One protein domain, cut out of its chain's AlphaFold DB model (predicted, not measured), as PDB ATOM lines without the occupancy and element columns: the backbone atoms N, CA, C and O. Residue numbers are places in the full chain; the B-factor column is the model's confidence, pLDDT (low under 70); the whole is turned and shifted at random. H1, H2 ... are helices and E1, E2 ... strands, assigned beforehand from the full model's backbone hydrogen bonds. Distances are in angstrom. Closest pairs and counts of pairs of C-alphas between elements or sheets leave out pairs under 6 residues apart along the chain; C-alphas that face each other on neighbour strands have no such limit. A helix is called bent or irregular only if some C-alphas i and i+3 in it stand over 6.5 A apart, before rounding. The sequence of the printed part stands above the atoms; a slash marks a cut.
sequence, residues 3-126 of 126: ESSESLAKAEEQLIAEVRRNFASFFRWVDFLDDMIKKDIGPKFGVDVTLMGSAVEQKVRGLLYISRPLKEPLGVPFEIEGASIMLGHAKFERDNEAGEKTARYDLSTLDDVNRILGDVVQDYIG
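AT A GLANCE: This is residues 3 to 126 of the 126 residues of an uncharacterized protein of Methylosinus sp. 3S-1 (UniProt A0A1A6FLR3). A twisted sheet of five strands has three helices over one face and leaves the other bare: H1 crosses slantwise over one end, its first residues reaching out to make the long axis, and H2 and H3 lie side by side along the strands. Residues 94 to 102 stick out as a thin loop beyond the E5 edge. The printed part has 124 residues, in the order H1, H2, E1, E2, E3, E4, E5, H3; its class is mixed, helices and strands. The sheet, in the order E1 E2 E3 E4 E5, is antiparallel throughout and a meander, each strand the antiparallel neighbour of the one before. The whole is compact, with a radius of gyration of the C-alphas of 15.6 A and spans of 48 by 39 by 23 A.

HOW THE PARTS SIT: H1, residues 3 to 22, and H2, residues 24 to 40, are close but not clearly touching, with the C-alphas of Arg 20 and Phe 27 closest at 7.0 A; their lines are only just about perpendicular, at 71 degrees. Both are on the same face of the sheet. H1 has a height over the sheet of 6.8 A, and its closest C-alphas to E1, residues 46 to 54, are Glu 12 and Gly 53, 4.7 A apart. H2 is over E1 and runs along the strands, at 10 degrees to E1 on the local plane. E1 and E2, residues 59 to 67, form a hairpin, with N 50 and O 63 at 3.0 A, within hydrogen-bond range. E2 and E3, residues 74 to 81, form the next, with N 62 and O 78 at 2.8 A. E3 and E4, residues 84 to 87, have N 79 and O 86 at 2.9 A. E4 and the edge strand E5, residues 104 to 106, have N 85 and O 105 at 2.8 A. H3, residues 107 to 125, is over E2; with residues 110 to 118 alone it touches H2, at a shallow tilt of 22 degrees, the same way, Phe 26 and Asn 114 having the closest C-alphas at 6.4 A. Every O i to N i+4 pair is within hydrogen-bond range in H1 and H2, and 13 of 15 in H3.

IN THESE COORDINATES: H1 begins at C-alpha 3 (97.493, 91.310, 146.367) and is 28.6 A long; H2 is 23.9 A. E1 is 27.0 A, E2 25.9 A and E3 23.1 A; E4 and E5 are shorter. H3, 27.0 A, ends at C-alpha 125 (120.911, 129.562, 135.385); it is irregular, C-alphas 108 and 111 being 7.9 A apart, and has a kink of 25 degrees near residue 114.

THE WHOLE: The C-alphas of Glu 3 and Gly 126, the two farthest apart, are 49.9 A apart. The printed part has no cut. The link from E4 to E5, residues 88 to 103, is long; within it residues 94 to 95 pair antiparallel with 101 to 102. The mean pLDDT of the printed part is 93.3, and residues 3 to 5 are under 70.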
ATOM      1  N   GLU A   3      97.062  90.938 145.001       56.53
ATOM      2  CA  GLU A   3      97.493  91.310 146.367       56.53
ATOM      3  C   GLU A   3      98.995  91.635 146.483       56.53
ATOM      4  O   GLU A   3      99.404  92.475 147.287       56.53
ATOM      5  N   SER A   4      99.836  91.005 145.660       62.88
ATOM      6  CA  SER A   4     101.284  91.250 145.650       62.88
ATOM      7  C   SER A   4     101.649  92.595 145.013       62.88
ATOM      8  O   SER A   4     102.617  93.221 145.420       62.88
ATOM      9  N   SER A   5     100.871  93.073 144.038       65.88
ATOM     10  CA  SER A   5     101.126  94.361 143.380       65.88
ATOM     11  C   SER A   5     100.659  95.543 144.230       65.88
ATOM     12  O   SER A   5     101.365  96.542 144.327       65.88
ATOM     13  N   GLU A   6      99.513  95.421 144.906       72.50
ATOM     14  CA  GLU A   6      99.016  96.467 145.814       72.50
ATOM     15  C   GLU A   6      99.876  96.616 147.079       72.50
ATOM     16  O   GLU A   6     100.014  97.719 147.610       72.50
ATOM     17  N   SER A   7     100.477  95.525 147.566       82.19
ATOM     18  CA  SER A   7     101.407  95.581 148.703       82.19
ATOM     19  C   SER A   7     102.737  96.243 148.340       82.19
ATOM     20  O   SER A   7     103.259  97.012 149.148       82.19
ATOM     21  N   LEU A   8     103.252  96.021 147.125       87.25
ATOM     22  CA  LEU A   8     104.470  96.677 146.638       87.25
ATOM     23  C   LEU A   8     104.278  98.184 146.445       87.25
ATOM     24  O   LEU A   8     105.089  98.953 146.949       87.25
ATOM     25  N   ALA A   9     103.180  98.611 145.817       87.50
ATOM     26  CA  ALA A   9     102.892 100.034 145.623       87.50
ATOM     27  C   ALA A   9     102.803 100.792 146.963       87.50
ATOM     28  O   ALA A   9     103.407 101.850 147.132       87.50
ATOM     29  N   LYS A  10     102.129 100.210 147.966       90.44
ATOM     30  CA  LYS A  10     102.083 100.787 149.321       90.44
ATOM     31  C   LYS A  10     103.463 100.863 149.975       90.44
ATOM     32  O   LYS A  10     103.748 101.835 150.669       90.44
ATOM     33  N   ALA A  11     104.309  99.851 149.786       91.12
ATOM     34  CA  ALA A  11     105.668  99.856 150.318       91.12
ATOM     35  C   ALA A  11     106.544 100.931 149.646       91.12
ATOM     36  O   ALA A  11     107.319 101.597 150.325       91.12
ATOM     37  N   GLU A  12     106.389 101.150 148.337       92.88
ATOM     38  CA  GLU A  12     107.078 102.218 147.601       92.88
ATOM     39  C   GLU A  12     106.648 103.609 148.076       92.88
ATOM     40  O   GLU A  12     107.496 104.464 148.330       92.88
ATOM     41  N   GLU A  13     105.345 103.831 148.266       93.38
ATOM     42  CA  GLU A  13     104.819 105.083 148.819       93.38
ATOM     43  C   GLU A  13     105.347 105.348 150.236       93.38
ATOM     44  O   GLU A  13     105.766 106.467 150.545       93.38
ATOM     45  N   GLN A  14     105.379 104.320 151.091       93.62
ATOM     46  CA  GLN A  14     105.946 104.414 152.439       93.62
ATOM     47  C   GLN A  14     107.438 104.748 152.405       93.62
ATOM     48  O   GLN A  14     107.883 105.614 153.157       93.62
ATOM     49  N   LEU A  15     108.193 104.118 151.504       94.38
ATOM     50  CA  LEU A  15     109.619 104.367 151.330       94.38
ATOM     51  C   LEU A  15     109.887 105.811 150.875       94.38
ATOM     52  O   LEU A  15     110.749 106.489 151.434       94.38
ATOM     53  N   ILE A  16     109.117 106.324 149.908       95.38
ATOM     54  CA  ILE A  16     109.213 107.725 149.473       95.38
ATOM     55  C   ILE A  16     108.876 108.672 150.631       95.38
ATOM     56  O   ILE A  16     109.577 109.664 150.837       95.38
ATOM     57  N   ALA A  17     107.818 108.385 151.394       95.06
ATOM     58  CA  ALA A  17     107.420 109.204 152.537       95.06
ATOM     59  C   ALA A  17     108.502 109.227 153.629       95.06
ATOM     60  O   ALA A  17     108.809 110.286 154.183       95.06
ATOM     61  N   GLU A  18     109.118 108.080 153.909       94.50
ATOM     62  CA  GLU A  18     110.235 107.976 154.839       94.50
ATOM     63  C   GLU A  18     111.449 108.773 154.358       94.50
ATOM     64  O   GLU A  18     111.994 109.568 155.123       94.50
ATOM     65  N   VAL A  19     111.835 108.633 153.091       94.75
ATOM     66  CA  VAL A  19     112.941 109.400 152.511       94.75
ATOM     67  C   VAL A  19     112.666 110.901 152.574       94.75
ATOM     68  O   VAL A  19     113.533 111.656 153.009       94.75
ATOM     69  N   ARG A  20     111.449 111.348 152.239       94.94
ATOM     70  CA  ARG A  20     111.055 112.763 152.370       94.94
ATOM     71  C   ARG A  20     111.170 113.274 153.803       94.94
ATOM     72  O   ARG A  20     111.546 114.426 154.005       94.94
ATOM     73  N   ARG A  21     110.870 112.433 154.795       95.25
ATOM     74  CA  ARG A  21     111.019 112.772 156.215       95.25
ATOM     75  C   ARG A  21     112.486 112.824 156.637       95.25
ATOM     76  O   ARG A  21     112.893 113.787 157.280       95.25
ATOM     77  N   ASN A  22     113.267 111.804 156.293       94.88
ATOM     78  CA  ASN A  22     114.650 111.667 156.744       94.88
ATOM     79  C   ASN A  22     115.547 112.724 156.077       94.88
ATOM     80  O   ASN A  22     116.340 113.370 156.754       94.88
ATOM     81  N   PHE A  23     115.339 112.990 154.786       96.25
ATOM     82  CA  PHE A  23     116.061 113.991 153.993       96.25
ATOM     83  C   PHE A  23     115.297 115.323 153.892       96.25
ATOM     84  O   PHE A  23     115.439 116.063 152.918       96.25
ATOM     85  N   ALA A  24     114.485 115.666 154.899       95.12
ATOM     86  CA  ALA A  24     113.631 116.855 154.862       95.12
ATOM     87  C   ALA A  24     114.411 118.161 154.633       95.12
ATOM     88  O   ALA A  24     113.890 119.064 153.984       95.12
ATOM     89  N   SER A  25     115.647 118.267 155.140       94.38
ATOM     90  CA  SER A  25     116.506 119.441 154.908       94.38
ATOM     91  C   SER A  25     116.811 119.637 153.418       94.38
ATOM     92  O   SER A  25     116.648 120.735 152.897       94.38
ATOM     93  N   PHE A  26     117.160 118.556 152.714       96.25
ATOM     94  CA  PHE A  26     117.433 118.580 151.277       96.25
ATOM     95  C   PHE A  26     116.197 118.979 150.463       96.25
ATOM     96  O   PHE A  26     116.265 119.904 149.662       96.25
ATOM     97  N   PHE A  27     115.043 118.346 150.699       96.81
ATOM     98  CA  PHE A  27     113.827 118.682 149.946       96.81
ATOM     99  C   PHE A  27     113.351 120.114 150.213       96.81
ATOM    100  O   PHE A  27     113.012 120.822 149.273       96.81
ATOM    101  N   ARG A  28     113.411 120.584 151.468       96.75
ATOM    102  CA  ARG A  28     113.104 121.987 151.793       96.75
ATOM    103  C   ARG A  28     114.062 122.960 151.121       96.75
ATOM    104  O   ARG A  28     113.647 124.050 150.751       96.75
ATOM    105  N   TRP A  29     115.335 122.590 150.999       96.81
ATOM    106  CA  TRP A  29     116.315 123.404 150.296       96.81
ATOM    107  C   TRP A  29     116.012 123.492 148.797       96.81
ATOM    108  O   TRP A  29     116.077 124.582 148.240       96.81
ATOM    109  N   VAL A  30     115.615 122.385 148.161       97.00
ATOM    110  CA  VAL A  30     115.164 122.374 146.758       97.00
ATOM    111  C   VAL A  30     113.951 123.288 146.562       97.00
ATOM    112  O   VAL A  30     113.987 124.140 145.678       97.00
ATOM    113  N   ASP A  31     112.928 123.160 147.412       97.44
ATOM    114  CA  ASP A  31     111.726 124.004 147.352       97.44
ATOM    115  C   ASP A  31     112.085 125.489 147.545       97.44
ATOM    116  O   ASP A  31     111.640 126.355 146.793       97.44
ATOM    117  N   PHE A  32     112.956 125.789 148.515       96.94
ATOM    118  CA  PHE A  32     113.441 127.146 148.765       96.94
ATOM    119  C   PHE A  32     114.199 127.729 147.563       96.94
ATOM    120  O   PHE A  32     113.987 128.891 147.212       96.94
ATOM    121  N   LEU A  33     115.079 126.942 146.934       96.31
ATOM    122  CA  LEU A  33     115.806 127.362 145.739       96.31
ATOM    123  C   LEU A  33     114.841 127.685 144.597       96.31
ATOM    124  O   LEU A  33     114.976 128.738 143.978       96.31
ATOM    125  N   ASP A  34     113.875 126.807 144.330       97.69
ATOM    126  CA  ASP A  34     112.883 127.006 143.276       97.69
ATOM    127  C   ASP A  34     112.057 128.284 143.493       97.69
ATOM    128  O   ASP A  34     111.966 129.124 142.591       97.69
ATOM    129  N   ASP A  35     111.540 128.487 144.707       97.56
ATOM    130  CA  ASP A  35     110.785 129.687 145.077       97.56
ATOM    131  C   ASP A  35     111.618 130.965 144.904       97.56
ATOM    132  O   ASP A  35     111.151 131.950 144.321       97.56
ATOM    133  N   MET A  36     112.866 130.952 145.381       96.62
ATOM    134  CA  MET A  36     113.790 132.081 145.259       96.62
ATOM    135  C   MET A  36     114.076 132.405 143.787       96.62
ATOM    136  O   MET A  36     113.952 133.555 143.374       96.62
ATOM    137  N   ILE A  37     114.385 131.399 142.966       96.19
ATOM    138  CA  ILE A  37     114.676 131.560 141.532       96.19
ATOM    139  C   ILE A  37     113.469 132.124 140.786       96.19
ATOM    140  O   ILE A  37     113.593 133.077 140.011       96.19
ATOM    141  N   LYS A  38     112.280 131.566 141.022       96.19
ATOM    142  CA  LYS A  38     111.053 132.020 140.362       96.19
ATOM    143  C   LYS A  38     110.709 133.457 140.729       96.19
ATOM    144  O   LYS A  38     110.234 134.201 139.869       96.19
ATOM    145  N   LYS A  39     110.952 133.840 141.983       96.69
ATOM    146  CA  LYS A  39     110.711 135.190 142.491       96.69
ATOM    147  C   LYS A  39     111.725 136.206 141.964       96.69
ATOM    148  O   LYS A  39     111.313 137.272 141.513       96.69
ATOM    149  N   ASP A  40     113.013 135.886 142.026       94.88
ATOM    150  CA  ASP A  40     114.088 136.857 141.797       94.88
ATOM    151  C   ASP A  40     114.531 136.914 140.326       94.88
ATOM    152  O   ASP A  40     114.969 137.964 139.853       94.88
ATOM    153  N   ILE A  41     114.386 135.813 139.579       94.06
ATOM    154  CA  ILE A  41     114.807 135.696 138.171       94.06
ATOM    155  C   ILE A  41     113.587 135.623 137.249       94.06
ATOM    156  O   ILE A  41     113.503 136.340 136.248       94.06
ATOM    157  N   GLY A  42     112.617 134.773 137.585       94.94
ATOM    158  CA  GLY A  42     111.319 134.730 136.919       94.94
ATOM    159  C   GLY A  42     110.726 133.325 136.783       94.94
ATOM    160  O   GLY A  42     111.437 132.325 136.837       94.94
ATOM    161  N   PRO A  43     109.418 133.219 136.494       94.75
ATOM    162  CA  PRO A  43     108.649 131.972 136.609       94.75
ATOM    163  C   PRO A  43     108.989 130.898 135.565       94.75
ATOM    164  O   PRO A  43     108.475 129.787 135.633       94.75
ATOM    165  N   LYS A  44     109.801 131.236 134.556       94.00
ATOM    166  CA  LYS A  44     110.288 130.292 133.535       94.00
ATOM    167  C   LYS A  44     111.622 129.639 133.913       94.00
ATOM    168  O   LYS A  44     112.154 128.860 133.124       94.00
ATOM    169  N   PHE A  45     112.177 130.018 135.058       96.56
ATOM    170  CA  PHE A  45     113.324 129.387 135.689       96.56
ATOM    171  C   PHE A  45     112.832 128.597 136.900       96.56
ATOM    172  O   PHE A  45     111.760 128.893 137.431       96.56
ATOM    173  N   GLY A  46     113.609 127.617 137.346       95.75
ATOM    174  CA  GLY A  46     113.272 126.887 138.561       95.75
ATOM    175  C   GLY A  46     113.955 125.539 138.672       95.75
ATOM    176  O   GLY A  46     114.706 125.128 137.777       95.75
ATOM    177  N   VAL A  47     113.649 124.863 139.770       96.69
ATOM    178  CA  VAL A  47     114.098 123.510 140.090       96.69
ATOM    179  C   VAL A  47     112.870 122.657 140.394       96.69
ATOM    180  O   VAL A  47     112.016 123.050 141.176       96.69
ATOM    181  N   ASP A  48     112.778 121.486 139.778       95.50
ATOM    182  CA  ASP A  48     111.728 120.497 140.047       95.50
ATOM    183  C   ASP A  48     112.366 119.187 140.529       95.50
ATOM    184  O   ASP A  48     113.527 118.911 140.215       95.50
ATOM    185  N   VAL A  49     111.626 118.380 141.291       96.50
ATOM    186  CA  VAL A  49     112.072 117.076 141.785       96.50
ATOM    187  C   VAL A  49     111.035 115.996 141.499       96.50
ATOM    188  O   VAL A  49     109.900 116.034 141.978       96.50
ATOM    189  N   THR A  50     111.460 114.950 140.796       95.94
ATOM    190  CA  THR A  50     110.677 113.722 140.634       95.94
ATOM    191  C   THR A  50     111.285 112.599 141.462       95.94
ATOM    192  O   THR A  50     112.498 112.551 141.661       95.94
ATOM    193  N   LEU A  51     110.439 111.707 141.987       95.50
ATOM    194  CA  LEU A  51     110.841 110.577 142.826       95.50
ATOM    195  C   LEU A  51     110.157 109.292 142.356       95.50
ATOM    196  O   LEU A  51     108.996 109.313 141.950       95.50
ATOM    197  N   MET A  52     110.862 108.174 142.486       94.62
ATOM    198  CA  MET A  52     110.372 106.821 142.255       94.62
ATOM    199  C   MET A  52     110.969 105.889 143.314       94.62
ATOM    200  O   MET A  52     112.187 105.779 143.448       94.62
ATOM    201  N   GLY A  53     110.105 105.229 144.081       91.81
ATOM    202  CA  GLY A  53     110.499 104.221 145.060       91.81
ATOM    203  C   GLY A  53     110.677 102.856 144.402       91.81
ATOM    204  O   GLY A  53     109.997 102.539 143.434       91.81
ATOM    205  N   SER A  54     111.583 102.050 144.942       91.69
ATOM    206  CA  SER A  54     111.767 100.643 144.601       91.69
ATOM    207  C   SER A  54     111.715  99.847 145.899       91.69
ATOM    208  O   SER A  54     112.693  99.804 146.648       91.69
ATOM    209  N   ALA A  55     110.566  99.231 146.197       87.19
ATOM    210  CA  ALA A  55     110.407  98.429 147.412       87.19
ATOM    211  C   ALA A  55     111.283  97.166 147.387       87.19
ATOM    212  O   ALA A  55     111.702  96.683 148.436       87.19
ATOM    213  N   VAL A  56     111.595  96.642 146.199       89.31
ATOM    214  CA  VAL A  56     112.473  95.472 146.047       89.31
ATOM    215  C   VAL A  56     113.917  95.827 146.391       89.31
ATOM    216  O   VAL A  56     114.574  95.086 147.116       89.31
ATOM    217  N   GLU A  57     114.408  96.962 145.896       89.81
ATOM    218  CA  GLU A  57     115.792  97.387 146.125       89.81
ATOM    219  C   GLU A  57     115.955  98.221 147.404       89.81
ATOM    220  O   GLU A  57     117.081  98.540 147.767       89.81
ATOM    221  N   GLN A  58     114.852  98.575 148.081       91.44
ATOM    222  CA  GLN A  58     114.816  99.467 149.250       91.44
ATOM    223  C   GLN A  58     115.493 100.825 148.979       91.44
ATOM    224  O   GLN A  58     116.200 101.380 149.819       91.44
ATOM    225  N   LYS A  59     115.261 101.367 147.778       94.62
ATOM    226  CA  LYS A  59     115.874 102.608 147.280       94.62
ATOM    227  C   LYS A  59     114.828 103.581 146.762       94.62
ATOM    228  O   LYS A  59     113.809 103.172 146.209       94.62
ATOM    229  N   VAL A  60     115.115 104.874 146.873       96.44
ATOM    230  CA  VAL A  60     114.367 105.925 146.174       96.44
ATOM    231  C   VAL A  60     115.282 106.562 145.147       96.44
ATOM    232  O   VAL A  60     116.310 107.135 145.494       96.44
ATOM    233  N   ARG A  61     114.899 106.477 143.878       97.44
ATOM    234  CA  ARG A  61     115.546 107.208 142.791       97.44
ATOM    235  C   ARG A  61     114.820 108.523 142.591       97.44
ATOM    236  O   ARG A  61     113.598 108.583 142.693       97.44
ATOM    237  N   GLY A  62     115.563 109.570 142.287       96.56
ATOM    238  CA  GLY A  62     114.995 110.859 141.959       96.56
ATOM    239  C   GLY A  62     115.763 111.563 140.862       96.56
ATOM    240  O   GLY A  62     116.866 111.166 140.485       96.56
ATOM    241  N   LEU A  63     115.151 112.609 140.329       97.62
ATOM    242  CA  LEU A  63     115.755 113.456 139.317       97.62
ATOM    243  C   LEU A  63     115.393 114.905 139.612       97.62
ATOM    244  O   LEU A  63     114.216 115.258 139.671       97.62
ATOM    245  N   LEU A  64     116.423 115.723 139.828       97.38
ATOM    246  CA  LEU A  64     116.283 117.170 139.881       97.38
ATOM    247  C   LEU A  64     116.337 117.721 138.460       97.38
ATOM    248  O   LEU A  64     117.262 117.398 137.714       97.38
ATOM    249  N   TYR A  65     115.386 118.572 138.101       96.75
ATOM    250  CA  TYR A  65     115.367 119.269 136.821       96.75
ATOM    251  C   TYR A  65     115.560 120.760 137.038       96.75
ATOM    252  O   TYR A  65     114.697 121.422 137.603       96.75
ATOM    253  N   ILE A  66     116.671 121.298 136.547       97.06
ATOM    254  CA  ILE A  66     116.964 122.730 136.596       97.06
ATOM    255  C   ILE A  66     116.610 123.321 135.234       97.06
ATOM    256  O   ILE A  66     117.112 122.875 134.201       97.06
ATOM    257  N   SER A  67     115.729 124.315 135.218       96.75
ATOM    258  CA  SER A  67     115.145 124.864 133.994       96.75
ATOM    259  C   SER A  67     115.490 126.338 133.797       96.75
ATOM    260  O   SER A  67     115.599 127.111 134.750       96.75
ATOM    261  N   ARG A  68     115.665 126.733 132.529       95.69
ATOM    262  CA  ARG A  68     115.754 128.132 132.096       95.69
ATOM    263  C   ARG A  68     115.229 128.298 130.667       95.69
ATOM    264  O   ARG A  68     115.278 127.345 129.887       95.69
ATOM    265  N   PRO A  69     114.782 129.502 130.266       94.56
ATOM    266  CA  PRO A  69     114.337 129.757 128.902       94.56
ATOM    267  C   PRO A  69     115.416 129.441 127.861       94.56
ATOM    268  O   PRO A  69     116.586 129.775 128.050       94.56
ATOM    269  N   LEU A  70     114.978 128.881 126.729       92.50
ATOM    270  CA  LEU A  70     115.790 128.646 125.527       92.50
ATOM    271  C   LEU A  70     116.947 127.640 125.700       92.50
ATOM    272  O   LEU A  70     117.816 127.569 124.836       92.50
ATOM    273  N   LYS A  71     116.957 126.851 126.783       94.88
ATOM    274  CA  LYS A  71     117.932 125.780 127.022       94.88
ATOM    275  C   LYS A  71     117.220 124.509 127.485       94.88
ATOM    276  O   LYS A  71     116.195 124.585 128.158       94.88
ATOM    277  N   GLU A  72     117.761 123.350 127.123       95.00
ATOM    278  CA  GLU A  72     117.264 122.063 127.620       95.00
ATOM    279  C   GLU A  72     117.484 121.943 129.132       95.00
ATOM    280  O   GLU A  72     118.595 122.253 129.579       95.00
ATOM    281  N   PRO A  73     116.482 121.490 129.914       95.50
ATOM    282  CA  PRO A  73     116.617 121.331 131.358       95.50
ATOM    283  C   PRO A  73     117.812 120.455 131.740       95.50
ATOM    284  O   PRO A  73     118.026 119.389 131.163       95.50
ATOM    285  N   LEU A  74     118.574 120.889 132.741       96.88
ATOM    286  CA  LEU A  74     119.652 120.088 133.308       96.88
ATOM    287  C   LEU A  74     119.064 119.079 134.295       96.88
ATOM    288  O   LEU A  74     118.506 119.466 135.320       96.88
ATOM    289  N   GLY A  75     119.211 117.795 133.981       96.88
ATOM    290  CA  GLY A  75     118.869 116.699 134.879       96.88
ATOM    291  C   GLY A  75     120.034 116.342 135.803       96.88
ATOM    292  O   GLY A  75     121.122 116.033 135.322       96.88
ATOM    293  N   VAL A  76     119.798 116.331 137.113       97.31
ATOM    294  CA  VAL A  76     120.721 115.790 138.121       97.31
ATOM    295  C   VAL A  76     120.054 114.580 138.782       97.31
ATOM    296  O   VAL A  76     119.220 114.753 139.677       97.31
ATOM    297  N   PRO A  77     120.341 113.350 138.315       97.62
ATOM    298  CA  PRO A  77     119.782 112.148 138.918       97.62
ATOM    299  C   PRO A  77     120.362 111.934 140.314       97.62
ATOM    300  O   PRO A  77     121.504 112.298 140.584       97.62
ATOM    301  N   PHE A  78     119.590 111.313 141.196       97.44
ATOM    302  CA  PHE A  78     120.054 110.920 142.516       97.44
ATOM    303  C   PHE A  78     119.407 109.629 143.003       97.44
ATOM    304  O   PHE A  78     118.340 109.228 142.542       97.44
ATOM    305  N   GLU A  79     120.063 108.977 143.953       97.56
ATOM    306  CA  GLU A  79     119.565 107.778 144.619       97.56
ATOM    307  C   GLU A  79     119.728 107.926 146.129       97.56
ATOM    308  O   GLU A  79     120.770 108.373 146.602       97.56
ATOM    309  N   ILE A  80     118.699 107.554 146.882       97.06
ATOM    310  CA  ILE A  80     118.703 107.521 148.340       97.06
ATOM    311  C   ILE A  80     118.528 106.073 148.786       97.06
ATOM    312  O   ILE A  80     117.580 105.395 148.384       97.06
ATOM    313  N   GLU A  81     119.449 105.626 149.632       94.81
ATOM    314  CA  GLU A  81     119.491 104.286 150.212       94.81
ATOM    315  C   GLU A  81     119.846 104.412 151.696       94.81
ATOM    316  O   GLU A  81     120.918 104.904 152.056       94.81
ATOM    317  N   GLY A  82     118.927 104.004 152.575       91.88
ATOM    318  CA  GLY A  82     119.101 104.156 154.019       91.88
ATOM    319  C   GLY A  82     119.325 105.615 154.435       91.88
ATOM    320  O   GLY A  82     118.438 106.457 154.289       91.88
ATOM    321  N   ALA A  83     120.509 105.906 154.978       93.94
ATOM    322  CA  ALA A  83     120.899 107.230 155.468       93.94
ATOM    323  C   ALA A  83     121.846 107.985 154.522       93.94
ATOM    324  O   ALA A  83     122.406 109.008 154.918       93.94
ATOM    325  N   SER A  84     122.016 107.511 153.287       95.75
ATOM    326  CA  SER A  84     122.915 108.129 152.315       95.75
ATOM    327  C   SER A  84     122.181 108.530 151.033       95.75
ATOM    328  O   SER A  84     121.237 107.869 150.600       95.75
ATOM    329  N   ILE A  85     122.648 109.609 150.408       96.81
ATOM    330  CA  ILE A  85     122.233 110.096 149.091       96.81
ATOM    331  C   ILE A  85     123.430 110.075 148.136       96.81
ATOM    332  O   ILE A  85     124.541 110.447 148.504       96.81
ATOM    333  N   MET A  86     123.215 109.634 146.904       96.81
ATOM    334  CA  MET A  86     124.204 109.629 145.832       96.81
ATOM    335  C   MET A  86     123.715 110.512 144.688       96.81
ATOM    336  O   MET A  86     122.614 110.293 144.190       96.81
ATOM    337  N   LEU A  87     124.520 111.490 144.269       97.06
ATOM    338  CA  LEU A  87     124.156 112.449 143.222       97.06
ATOM    339  C   LEU A  87     124.937 112.161 141.934       97.06
ATOM    340  O   LEU A  87     126.160 112.068 141.938       97.06
ATOM    341  N   GLY A  88     124.239 112.064 140.809       95.06
ATOM    342  CA  GLY A  88     124.817 111.816 139.490       95.06
ATOM    343  C   GLY A  88     125.195 113.100 138.758       95.06
ATOM    344  O   GLY A  88     124.665 113.374 137.684       95.06
ATOM    345  N   HIS A  89     126.099 113.899 139.329       95.62
ATOM    346  CA  HIS A  89     126.664 115.077 138.665       95.62
ATOM    347  C   HIS A  89     128.102 115.334 139.136       95.62
ATOM    348  O   HIS A  89     128.388 115.256 140.327       95.62
ATOM    349  N   ALA A  90     129.001 115.693 138.211       94.06
ATOM    350  CA  ALA A  90     130.448 115.754 138.460       94.06
ATOM    351  C   ALA A  90     130.854 116.686 139.619       94.06
ATOM    352  O   ALA A  90     131.805 116.398 140.335       94.06
ATOM    353  N   LYS A  91     130.111 117.780 139.856       94.88
ATOM    354  CA  LYS A  91     130.356 118.675 141.009       94.88
ATOM    355  C   LYS A  91     130.169 118.009 142.380       94.88
ATOM    356  O   LYS A  91     130.658 118.547 143.365       94.88
ATOM    357  N   PHE A  92     129.461 116.883 142.453       95.62
ATOM    358  CA  PHE A  92     129.285 116.125 143.690       95.62
ATOM    359  C   PHE A  92     130.369 115.059 143.889       95.62
ATOM    360  O   PHE A  92     130.366 114.406 144.930       95.62
ATOM    361  N   GLU A  93     131.284 114.866 142.938       94.94
ATOM    362  CA  GLU A  93     132.414 113.959 143.128       94.94
ATOM    363  C   GLU A  93     133.416 114.550 144.129       94.94
ATOM    364  O   GLU A  93     133.893 115.674 143.966       94.94
ATOM    365  N   ARG A  94     133.769 113.764 145.146       91.25
ATOM    366  CA  ARG A  94     134.821 114.047 146.127       91.25
ATOM    367  C   ARG A  94     135.596 112.775 146.448       91.25
ATOM    368  O   ARG A  94     135.067 111.679 146.279       91.25
ATOM    369  N   ASP A  95     136.816 112.914 146.944       90.75
ATOM    370  CA  ASP A  95     137.567 111.770 147.459       90.75
ATOM    371  C   ASP A  95     137.048 111.394 148.855       90.75
ATOM    372  O   ASP A  95     136.810 112.262 149.700       90.75
ATOM    373  N   ASN A  96     136.823 110.102 149.093       85.25
ATOM    374  CA  ASN A  96     136.522 109.579 150.424       85.25
ATOM    375  C   ASN A  96     137.808 109.435 151.264       85.25
ATOM    376  O   ASN A  96     138.917 109.686 150.794       85.25
ATOM    377  N   GLU A  97     137.676 108.985 152.514       82.69
ATOM    378  CA  GLU A  97     138.825 108.760 153.408       82.69
ATOM    379  C   GLU A  97     139.831 107.724 152.870       82.69
ATOM    380  O   GLU A  97     141.004 107.753 153.239       82.69
ATOM    381  N   ALA A  98     139.391 106.832 151.977       86.81
ATOM    382  CA  ALA A  98     140.238 105.854 151.299       86.81
ATOM    383  C   ALA A  98     140.924 106.413 150.033       86.81
ATOM    384  O   ALA A  98     141.703 105.702 149.401       86.81
ATOM    385  N   GLY A  99     140.667 107.674 149.663       86.62
ATOM    386  CA  GLY A  99     141.199 108.307 148.452       86.62
ATOM    387  C   GLY A  99     140.483 107.893 147.164       86.62
ATOM    388  O   GLY A  99     141.021 108.082 146.075       86.62
ATOM    389  N   GLU A 100     139.291 107.306 147.267       89.50
ATOM    390  CA  GLU A 100     138.471 106.908 146.126       89.50
ATOM    391  C   GLU A 100     137.412 107.968 145.829       89.50
ATOM    392  O   GLU A 100     136.737 108.474 146.733       89.50
ATOM    393  N   LYS A 101     137.204 108.253 144.541       90.31
ATOM    394  CA  LYS A 101     136.135 109.147 144.101       90.31
ATOM    395  C   LYS A 101     134.764 108.580 144.450       90.31
ATOM    396  O   LYS A 101     134.408 107.473 144.050       90.31
ATOM    397  N   THR A 102     133.955 109.392 145.114       92.19
ATOM    398  CA  THR A 102     132.568 109.094 145.450       92.19
ATOM    399  C   THR A 102     131.687 110.323 145.262       92.19
ATOM    400  O   THR A 102     132.132 111.455 145.421       92.19
ATOM    401  N   ALA A 103     130.413 110.096 144.961       93.75
ATOM    402  CA  ALA A 103     129.368 111.117 145.014       93.75
ATOM    403  C   ALA A 103     128.300 110.775 146.064       93.75
ATOM    404  O   ALA A 103     127.156 111.223 145.967       93.75
ATOM    405  N   ARG A 104     128.665 109.932 147.042       95.31
ATOM    406  CA  ARG A 104     127.812 109.516 148.154       95.31
ATOM    407  C   ARG A 104     128.026 110.417 149.371       95.31
ATOM    408  O   ARG A 104     129.155 110.685 149.791       95.31
ATOM    409  N   TYR A 105     126.914 110.851 149.940       95.19
ATOM    410  CA  TYR A 105     126.832 111.736 151.087       95.19
ATOM    411  C   TYR A 105     125.936 111.099 152.130       95.19
ATOM    412  O   TYR A 105     124.846 110.629 151.808       95.19
ATOM    413  N   ASP A 106     126.380 111.104 153.377       94.31
ATOM    414  CA  ASP A 106     125.540 110.694 154.492       94.31
ATOM    415  C   ASP A 106     124.662 111.852 154.947       94.31
ATOM    416  O   ASP A 106     124.982 113.025 154.721       94.31
ATOM    417  N   LEU A 107     123.576 111.517 155.641       91.81
ATOM    418  CA  LEU A 107     122.618 112.474 156.189       91.81
ATOM    419  C   LEU A 107     123.283 113.593 157.016       91.81
ATOM    420  O   LEU A 107     122.822 114.731 157.000       91.81
ATOM    421  N   SER A 108     124.391 113.290 157.698       90.62
ATOM    422  CA  SER A 108     125.184 114.247 158.485       90.62
ATOM    423  C   SER A 108     125.911 115.302 157.645       90.62
ATOM    424  O   SER A 108     126.315 116.327 158.180       90.62
ATOM    425  N   THR A 109     126.073 115.060 156.344       91.94
ATOM    426  CA  THR A 109     126.789 115.929 155.394       91.94
ATOM    427  C   THR A 109     125.849 116.604 154.392       91.94
ATOM    428  O   THR A 109     126.289 117.095 153.355       91.94
ATOM    429  N   LEU A 110     124.541 116.644 154.673       93.62
ATOM    430  CA  LEU A 110     123.561 117.231 153.751       93.62
ATOM    431  C   LEU A 110     123.763 118.723 153.483       93.62
ATOM    432  O   LEU A 110     123.403 119.186 152.403       93.62
ATOM    433  N   ASP A 111     124.363 119.470 154.406       93.62
ATOM    434  CA  ASP A 111     124.664 120.884 154.170       93.62
ATOM    435  C   ASP A 111     125.665 121.066 153.013       93.62
ATOM    436  O   ASP A 111     125.522 121.996 152.216       93.62
ATOM    437  N   ASP A 112     126.609 120.131 152.840       94.19
ATOM    438  CA  ASP A 112     127.519 120.128 151.690       94.19
ATOM    439  C   ASP A 112     126.758 119.872 150.388       94.19
ATOM    440  O   ASP A 112     126.978 120.568 149.396       94.19
ATOM    441  N   VAL A 113     125.834 118.905 150.398       95.56
ATOM    442  CA  VAL A 113     124.973 118.595 149.245       95.56
ATOM    443  C   VAL A 113     124.165 119.826 148.846       95.56
ATOM    444  O   VAL A 113     124.131 120.185 147.671       95.56
ATOM    445  N   ASN A 114     123.554 120.501 149.820       96.12
ATOM    446  CA  ASN A 114     122.752 121.699 149.596       96.12
ATOM    447  C   ASN A 114     123.593 122.842 149.010       96.12
ATOM    448  O   ASN A 114     123.179 123.470 148.031       96.12
ATOM    449  N   ARG A 115     124.796 123.073 149.548       96.62
ATOM    450  CA  ARG A 115     125.732 124.077 149.026       96.62
ATOM    451  C   ARG A 115     126.127 123.781 147.578       96.62
ATOM    452  O   ARG A 115     125.992 124.651 146.724       96.62
ATOM    453  N   ILE A 116     126.562 122.551 147.292       96.81
ATOM    454  CA  ILE A 116     126.965 122.137 145.939       96.81
ATOM    455  C   ILE A 116     125.784 122.246 144.971       96.81
ATOM    456  O   ILE A 116     125.962 122.698 143.841       96.81
ATOM    457  N   LEU A 117     124.574 121.876 145.399       96.81
ATOM    458  CA  LEU A 117     123.376 122.031 144.580       96.81
ATOM    459  C   LEU A 117     123.116 123.501 144.234       96.81
ATOM    460  O   LEU A 117     122.835 123.798 143.075       96.81
ATOM    461  N   GLY A 118     123.267 124.413 145.198       95.81
ATOM    462  CA  GLY A 118     123.198 125.855 144.948       95.81
ATOM    463  C   GLY A 118     124.183 126.292 143.859       95.81
ATOM    464  O   GLY A 118     123.777 126.930 142.891       95.81
ATOM    465  N   ASP A 119     125.439 125.846 143.952       96.38
ATOM    466  CA  ASP A 119     126.481 126.145 142.962       96.38
ATOM    467  C   ASP A 119     126.179 125.539 141.575       96.38
ATOM    468  O   ASP A 119     126.542 126.109 140.548       96.38
ATOM    469  N   VAL A 120     125.567 124.351 141.501       96.62
ATOM    470  CA  VAL A 120     125.149 123.727 140.228       96.62
ATOM    471  C   VAL A 120     124.026 124.538 139.581       96.62
ATOM    472  O   VAL A 120     124.055 124.798 138.378       96.62
ATOM    473  N   VAL A 121     123.034 124.931 140.380       95.88
ATOM    474  CA  VAL A 121     121.869 125.687 139.918       95.88
ATOM    475  C   VAL A 121     122.280 127.078 139.446       95.88
ATOM    476  O   VAL A 121     121.901 127.470 138.342       95.88
ATOM    477  N   GLN A 122     123.100 127.784 140.230       94.38
ATOM    478  CA  GLN A 122     123.631 129.096 139.870       94.38
ATOM    479  C   GLN A 122     124.412 129.036 138.551       94.38
ATOM    480  O   GLN A 122     124.092 129.778 137.628       94.38
ATOM    481  N   ASP A 123     125.360 128.104 138.409       95.06
ATOM    482  CA  ASP A 123     126.154 127.964 137.180       95.06
ATOM    483  C   ASP A 123     125.296 127.695 135.935       95.06
ATOM    484  O   ASP A 123     125.612 128.142 134.829       95.06
ATOM    485  N   TYR A 124     124.213 126.928 136.086       94.94
ATOM    486  CA  TYR A 124     123.342 126.599 134.964       94.94
ATOM    487  C   TYR A 124     122.407 127.761 134.582       94.94
ATOM    488  O   TYR A 124     122.181 128.015 133.384       94.94
ATOM    489  N   ILE A 125     121.855 128.457 135.579       91.75
ATOM    490  CA  ILE A 125     120.911 129.562 135.385       91.75
ATOM    491  C   ILE A 125     121.621 130.838 134.911       91.75
ATOM    492  O   ILE A 125     121.136 131.450 133.955       91.75
ATOM    493  N   GLY A 126     122.796 131.153 135.462       84.31
ATOM    494  CA  GLY A 126     123.573 132.360 135.161       84.31
ATOM    495  C   GLY A 126     123.242 133.499 136.107       84.31
ATOM    496  O   GLY A 126     122.425 134.351 135.697       84.31
TER     497      GLY A 126